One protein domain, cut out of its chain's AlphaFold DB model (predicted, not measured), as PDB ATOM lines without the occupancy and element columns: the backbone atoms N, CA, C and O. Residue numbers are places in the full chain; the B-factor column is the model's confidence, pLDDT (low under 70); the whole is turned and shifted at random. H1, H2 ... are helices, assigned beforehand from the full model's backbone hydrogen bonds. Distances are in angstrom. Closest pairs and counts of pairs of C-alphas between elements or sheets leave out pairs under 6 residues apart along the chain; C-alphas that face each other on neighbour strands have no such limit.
ATOM      1  N   ASN A 118      11.470 -25.197  25.791       91.62
ATOM      2  CA  ASN A 118      11.462 -26.616  26.182       91.62
ATOM      3  C   ASN A 118      10.188 -27.368  25.764       91.62
ATOM      4  O   ASN A 118      10.260 -28.516  25.325       91.62
ATOM      5  N   PHE A 119       9.015 -26.733  25.868       93.94
ATOM      6  CA  PHE A 119       7.757 -27.368  25.466       93.94
ATOM      7  C   PHE A 119       7.715 -27.657  23.958       93.94
ATOM      8  O   PHE A 119       7.136 -28.657  23.545       93.94
ATOM      9  N   LEU A 120       8.344 -26.814  23.130       95.31
ATOM     10  CA  LEU A 120       8.386 -27.007  21.684       95.31
ATOM     11  C   LEU A 120       9.309 -28.173  21.321       95.31
ATOM     12  O   LEU A 120       8.935 -29.000  20.496       95.31
ATOM     13  N   LEU A 121      10.464 -28.291  21.986       91.06
ATOM     14  CA  LEU A 121      11.319 -29.476  21.858       91.06
ATOM     15  C   LEU A 121      10.560 -30.750  22.240       91.06
ATOM     16  O   LEU A 121      10.616 -31.734  21.507       91.06
ATOM     17  N   ALA A 122       9.790 -30.717  23.333       89.94
ATOM     18  CA  ALA A 122       8.958 -31.848  23.734       89.94
ATOM     19  C   ALA A 122       7.925 -32.219  22.653       89.94
ATOM     20  O   ALA A 122       7.758 -33.398  22.355       89.94
ATOM     21  N   LEU A 123       7.281 -31.235  22.011       93.19
ATOM     22  CA  LEU A 123       6.350 -31.473  20.900       93.19
ATOM     23  C   LEU A 123       7.046 -32.045  19.656       93.19
ATOM     24  O   LEU A 123       6.501 -32.940  19.012       93.19
ATOM     25  N   ILE A 124       8.247 -31.564  19.327       92.69
ATOM     26  CA  ILE A 124       9.045 -32.101  18.216       92.69
ATOM     27  C   ILE A 124       9.408 -33.561  18.495       92.69
ATOM     28  O   ILE A 124       9.215 -34.409  17.623       92.69
ATOM     29  N   PHE A 125       9.878 -33.877  19.705       88.75
ATOM     30  CA  PHE A 125      10.197 -35.252  20.089       88.75
ATOM     31  C   PHE A 125       8.962 -36.151  20.108       88.75
ATOM     32  O   PHE A 125       9.034 -37.275  19.619       88.75
ATOM     33  N   LEU A 126       7.820 -35.653  20.587       89.62
ATOM     34  CA  LEU A 126       6.540 -36.361  20.545       89.62
ATOM     35  C   LEU A 126       6.140 -36.707  19.103       89.62
ATOM     36  O   LEU A 126       5.807 -37.854  18.805       89.62
ATOM     37  N   TYR A 127       6.200 -35.724  18.201       91.00
ATOM     38  CA  TYR A 127       5.884 -35.915  16.789       91.00
ATOM     39  C   TYR A 127       6.852 -36.893  16.119       91.00
ATOM     40  O   TYR A 127       6.416 -37.807  15.420       91.00
ATOM     41  N   LEU A 128       8.157 -36.737  16.346       90.44
ATOM     42  CA  LEU A 128       9.172 -37.609  15.765       90.44
ATOM     43  C   LEU A 128       9.022 -39.047  16.273       90.44
ATOM     44  O   LEU A 128       9.056 -39.981  15.478       90.44
ATOM     45  N   SER A 129       8.775 -39.215  17.573       85.19
ATOM     46  CA  SER A 129       8.454 -40.500  18.190       85.19
ATOM     47  C   SER A 129       7.249 -41.153  17.507       85.19
ATOM     48  O   SER A 129       7.363 -42.277  17.020       85.19
ATOM     49  N   TYR A 130       6.140 -40.432  17.342       87.31
ATOM     50  CA  TYR A 130       4.971 -40.963  16.640       87.31
ATOM     51  C   TYR A 130       5.278 -41.340  15.186       87.31
ATOM     52  O   TYR A 130       4.884 -42.406  14.721       87.31
ATOM     53  N   ARG A 131       6.024 -40.502  14.461       90.69
ATOM     54  CA  ARG A 131       6.361 -40.745  13.050       90.69
ATOM     55  C   ARG A 131       7.294 -41.930  12.837       90.69
ATOM     56  O   ARG A 131       7.164 -42.596  11.816       90.69
ATOM     57  N   LEU A 132       8.232 -42.164  13.751       85.50
ATOM     58  CA  LEU A 132       9.203 -43.253  13.644       85.50
ATOM     59  C   LEU A 132       8.667 -44.576  14.202       85.50
ATOM     60  O   LEU A 132       9.073 -45.635  13.740       85.50
ATOM     61  N   THR A 133       7.779 -44.520  15.197       80.69
ATOM     62  CA  THR A 133       7.414 -45.689  16.019       80.69
ATOM     63  C   THR A 133       5.927 -46.043  15.958       80.69
ATOM     64  O   THR A 133       5.530 -47.112  16.411       80.69
ATOM     65  N   GLY A 134       5.088 -45.150  15.422       81.25
ATOM     66  CA  GLY A 134       3.627 -45.269  15.437       81.25
ATOM     67  C   GLY A 134       2.984 -44.967  16.794       81.25
ATOM     68  O   GLY A 134       1.759 -44.939  16.891       81.25
ATOM     69  N   GLN A 135       3.775 -44.716  17.841       75.38
ATOM     70  CA  GLN A 135       3.296 -44.386  19.181       75.38
ATOM     71  C   GLN A 135       3.827 -43.024  19.604       75.38
ATOM     72  O   GLN A 135       5.005 -42.719  19.453       75.38
ATOM     73  N   ALA A 136       2.945 -42.188  20.140       77.06
ATOM     74  CA  ALA A 136       3.356 -40.923  20.718       77.06
ATOM     75  C   ALA A 136       3.882 -41.177  22.139       77.06
ATOM     76  O   ALA A 136       3.153 -41.695  22.987       77.06
ATOM     77  N   MET A 137       5.134 -40.807  22.416       72.94
ATOM     78  CA  MET A 137       5.688 -40.813  23.775       72.94
ATOM     79  C   MET A 137       5.036 -39.718  24.633       72.94
ATOM     80  O   MET A 137       5.562 -38.618  24.777       72.94
ATOM     81  N   ILE A 138       3.860 -40.020  25.184       74.94
ATOM     82  CA  ILE A 138       3.096 -39.121  26.068       74.94
ATOM     83  C   ILE A 138       3.533 -39.286  27.535       74.94
ATOM     84  O   ILE A 138       3.350 -38.387  28.354       74.94
ATOM     85  N   GLY A 139       4.145 -40.421  27.873       75.62
ATOM     86  CA  GLY A 139       4.605 -40.737  29.218       75.62
ATOM     87  C   GLY A 139       5.811 -41.669  29.214       75.62
ATOM     88  O   GLY A 139       6.289 -42.096  28.166       75.62
ATOM     89  N   LEU A 140       6.303 -41.966  30.415       75.25
ATOM     90  CA  LEU A 140       7.481 -42.808  30.643       75.25
ATOM     91  C   LEU A 140       7.127 -44.265  30.986       75.25
ATOM     92  O   LEU A 140       8.023 -45.067  31.219       75.25
ATOM     93  N   PHE A 141       5.837 -44.589  31.034       77.06
ATOM     94  CA  PHE A 141       5.310 -45.915  31.340       77.06
ATOM     95  C   PHE A 141       4.267 -46.300  30.300       77.06
ATOM     96  O   PHE A 141       3.644 -45.427  29.682       77.06
ATOM     97  N   SER A 142       4.016 -47.597  30.163       74.62
ATOM     98  CA  SER A 142       2.825 -48.075  29.470       74.62
ATOM     99  C   SER A 142       1.548 -47.719  30.244       74.62
ATOM    100  O   SER A 142       1.574 -47.435  31.445       74.62
ATOM    101  N   SER A 143       0.404 -47.729  29.556       70.69
ATOM    102  CA  SER A 143      -0.897 -47.381  30.147       70.69
ATOM    103  C   SER A 143      -1.276 -48.252  31.351       70.69
ATOM    104  O   SER A 143      -1.985 -47.780  32.232       70.69
ATOM    105  N   GLU A 144      -0.778 -49.488  31.415       75.38
ATOM    106  CA  GLU A 144      -0.988 -50.413  32.534       75.38
ATOM    107  C   GLU A 144      -0.246 -49.971  33.807       75.38
ATOM    108  O   GLU A 144      -0.787 -50.052  34.909       75.38
ATOM    109  N   TYR A 145       0.982 -49.459  33.665       79.31
ATOM    110  CA  TYR A 145       1.843 -49.102  34.797       79.31
ATOM    111  C   TYR A 145       1.824 -47.613  35.146       79.31
ATOM    112  O   TYR A 145       2.406 -47.230  36.166       79.31
ATOM    113  N   ALA A 146       1.142 -46.775  34.359       73.31
ATOM    114  CA  ALA A 146       1.067 -45.329  34.570       73.31
ATOM    115  C   ALA A 146       0.661 -44.971  36.014       73.31
ATOM    116  O   ALA A 146       1.420 -44.291  36.711       73.31
ATOM    117  N   ASP A 147      -0.439 -45.551  36.505       75.94
ATOM    118  CA  ASP A 147      -0.984 -45.297  37.851       75.94
ATOM    119  C   ASP A 147      -0.682 -46.413  38.868       75.94
ATOM    120  O   ASP A 147      -1.105 -46.351  40.023       75.94
ATOM    121  N   ALA A 148       0.074 -47.440  38.467       81.12
ATOM    122  CA  ALA A 148       0.433 -48.539  39.357       81.12
ATOM    123  C   ALA A 148       1.426 -48.091  40.454       81.12
ATOM    124  O   ALA A 148       2.283 -47.230  40.202       81.12
ATOM    125  N   PRO A 149       1.389 -48.699  41.656       80.69
ATOM    126  CA  PRO A 149       2.414 -48.492  42.674       80.69
ATOM    127  C   PRO A 149       3.816 -48.835  42.163       80.69
ATOM    128  O   PRO A 149       3.996 -49.627  41.232       80.69
ATOM    129  N   TRP A 150       4.832 -48.262  42.808       80.94
ATOM    130  CA  TRP A 150       6.221 -48.591  42.510       80.94
ATOM    131  C   TRP A 150       6.510 -50.062  42.803       80.94
ATOM    132  O   TRP A 150       6.479 -50.511  43.944       80.94
ATOM    133  N   THR A 151       6.804 -50.806  41.743       86.44
ATOM    134  CA  THR A 151       7.173 -52.221  41.779       86.44
ATOM    135  C   THR A 151       8.347 -52.463  40.839       86.44
ATOM    136  O   THR A 151       8.635 -51.649  39.959       86.44
ATOM    137  N   MET A 152       9.009 -53.612  40.986       83.06
ATOM    138  CA  MET A 152      10.078 -54.009  40.066       83.06
ATOM    139  C   MET A 152       9.565 -54.139  38.621       83.06
ATOM    140  O   MET A 152      10.261 -53.770  37.683       83.06
ATOM    141  N   ALA A 153       8.318 -54.584  38.433       83.75
ATOM    142  CA  ALA A 153       7.677 -54.640  37.119       83.75
ATOM    143  C   ALA A 153       7.530 -53.245  36.488       83.75
ATOM    144  O   ALA A 153       7.893 -53.057  35.330       83.75
ATOM    145  N   LYS A 154       7.097 -52.248  37.272       80.88
ATOM    146  CA  LYS A 154       7.013 -50.846  36.832       80.88
ATOM    147  C   LYS A 154       8.388 -50.266  36.472       80.88
ATOM    148  O   LYS A 154       8.499 -49.512  35.511       80.88
ATOM    149  N   PHE A 155       9.440 -50.636  37.203       82.25
ATOM    150  CA  PHE A 155      10.813 -50.235  36.875       82.25
ATOM    151  C   PHE A 155      11.283 -50.815  35.531       82.25
ATOM    152  O   PHE A 155      11.848 -50.095  34.708       82.25
ATOM    153  N   TRP A 156      11.010 -52.096  35.278       80.69
ATOM    154  CA  TRP A 156      11.345 -52.715  33.996       80.69
ATOM    155  C   TRP A 156      10.523 -52.139  32.842       80.69
ATOM    156  O   TRP A 156      11.103 -51.840  31.800       80.69
ATOM    157  N   ASP A 157       9.221 -51.907  33.031       81.62
ATOM    158  CA  ASP A 157       8.362 -51.238  32.043       81.62
ATOM    159  C   ASP A 157       8.889 -49.845  31.683       81.62
ATOM    160  O   ASP A 157       8.985 -49.520  30.502       81.62
ATOM    161  N   TRP A 158       9.325 -49.062  32.672       79.25
ATOM    162  CA  TRP A 158       9.982 -47.775  32.440       79.25
ATOM    163  C   TRP A 158      11.231 -47.909  31.566       79.25
ATOM    164  O   TRP A 158      11.348 -47.241  30.538       79.25
ATOM    165  N   SER A 159      12.142 -48.814  31.935       74.75
ATOM    166  CA  SER A 159      13.376 -49.029  31.172       74.75
ATOM    167  C   SER A 159      13.101 -49.505  29.741       74.75
ATOM    168  O   SER A 159      13.732 -49.030  28.803       74.75
ATOM    169  N   ALA A 160      12.108 -50.378  29.554       71.88
ATOM    170  CA  ALA A 160      11.713 -50.905  28.255       71.88
ATOM    171  C   ALA A 160      11.017 -49.838  27.396       71.88
ATOM    172  O   ALA A 160      11.305 -49.727  26.206       71.88
ATOM    173  N   THR A 161      10.170 -49.002  28.005       70.56
ATOM    174  CA  THR A 161       9.519 -47.862  27.342       70.56
ATOM    175  C   THR A 161      10.555 -46.861  26.827       70.56
ATOM    176  O   THR A 161      10.380 -46.293  25.751       70.56
ATOM    177  N   MET A 162      11.671 -46.685  27.543       65.56
ATOM    178  CA  MET A 162      12.804 -45.875  27.079       65.56
ATOM    179  C   MET A 162      13.662 -46.568  26.006       65.56
ATOM    180  O   MET A 162      14.338 -45.881  25.243       65.56
ATOM    181  N   ALA A 163      13.658 -47.904  25.947       61.47
ATOM    182  CA  ALA A 163      14.654 -48.690  25.222       61.47
ATOM    183  C   ALA A 163      14.218 -49.278  23.871       61.47
ATOM    184  O   ALA A 163      15.066 -49.947  23.298       61.47
ATOM    185  N   LEU A 164      12.980 -49.069  23.380       59.66
ATOM    186  CA  LEU A 164      12.458 -49.248  21.990       59.66
ATOM    187  C   LEU A 164      10.965 -49.667  22.050       59.66
ATOM    188  O   LEU A 164      10.569 -50.482  22.873       59.66
ATOM    189  N   VAL A 165      10.044 -49.100  21.257       57.31
ATOM    190  CA  VAL A 165       9.809 -49.360  19.815       57.31
ATOM    191  C   VAL A 165       9.812 -50.847  19.454       57.31
ATOM    192  O   VAL A 165      10.586 -51.271  18.610       57.31
ATOM    193  N   ASN A 166       8.962 -51.660  20.084       50.28
ATOM    194  CA  ASN A 166       8.361 -52.809  19.397       50.28
ATOM    195  C   ASN A 166       7.187 -53.396  20.193       50.28
ATOM    196  O   ASN A 166       7.302 -54.435  20.842       50.28
ATOM    197  N   ARG A 167       6.023 -52.744  20.151       55.00
ATOM    198  CA  ARG A 167       4.770 -53.448  20.446       55.00
ATOM    199  C   ARG A 167       3.904 -53.420  19.192       55.00
ATOM    200  O   ARG A 167       3.550 -52.323  18.758       55.00
ATOM    201  N   PRO A 168       3.598 -54.586  18.586       43.25
ATOM    202  CA  PRO A 168       2.733 -54.634  17.421       43.25
ATOM    203  C   PRO A 168       1.389 -54.012  17.793       43.25
ATOM    204  O   PRO A 168       0.781 -54.363  18.805       43.25
TER     205      PRO A 168
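Overview. This is residues 118 to 168 of the 172 residues of an uncharacterized protein of Chloroflexi bacterium RBG_13_60_9 (UniProt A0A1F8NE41). Two separate helices, H1 at one end and H2 toward the other, are joined by a long looping link, residues 134 to 151, and a short tail, residues 164 to 168, follows H2. The helices do not pack on each other. The printed part has 51 residues with two named helices, H1 then H2, and no named strand; the class is all helix. It is only just loose, close to compact, with a radius of gyration of the C-alphas of 11.9 A and spans of 32 by 27 by 15 A.

Along the chain. H1, the longest helix, holds residues 118 to 133 and measures 22.0 A from first to last C-alpha, from (11.462, -26.616, 26.182) to (7.414, -45.689, 16.019). H2 holds residues 152 to 163 and measures 16.4 A, ending at C-alpha 163, (14.654, -48.690, 25.222).

Arrangement. H1 and H2 are apart, with no C-alpha of the one within 8 A of the other. In H1 and H2 every O i to N i+4 pair is within hydrogen-bond range.

Size, cuts and confidence. The C-alphas farthest apart, of Leu 120 and Met 152, are 32.7 A apart. The link from H1 to H2 is long, with 18 residues. Residues 147 to 152, of which 152 belongs to H2, stand free. The printed part has no cut. The mean pLDDT of the printed part is 78.6; residues 162 to 168 are under 70.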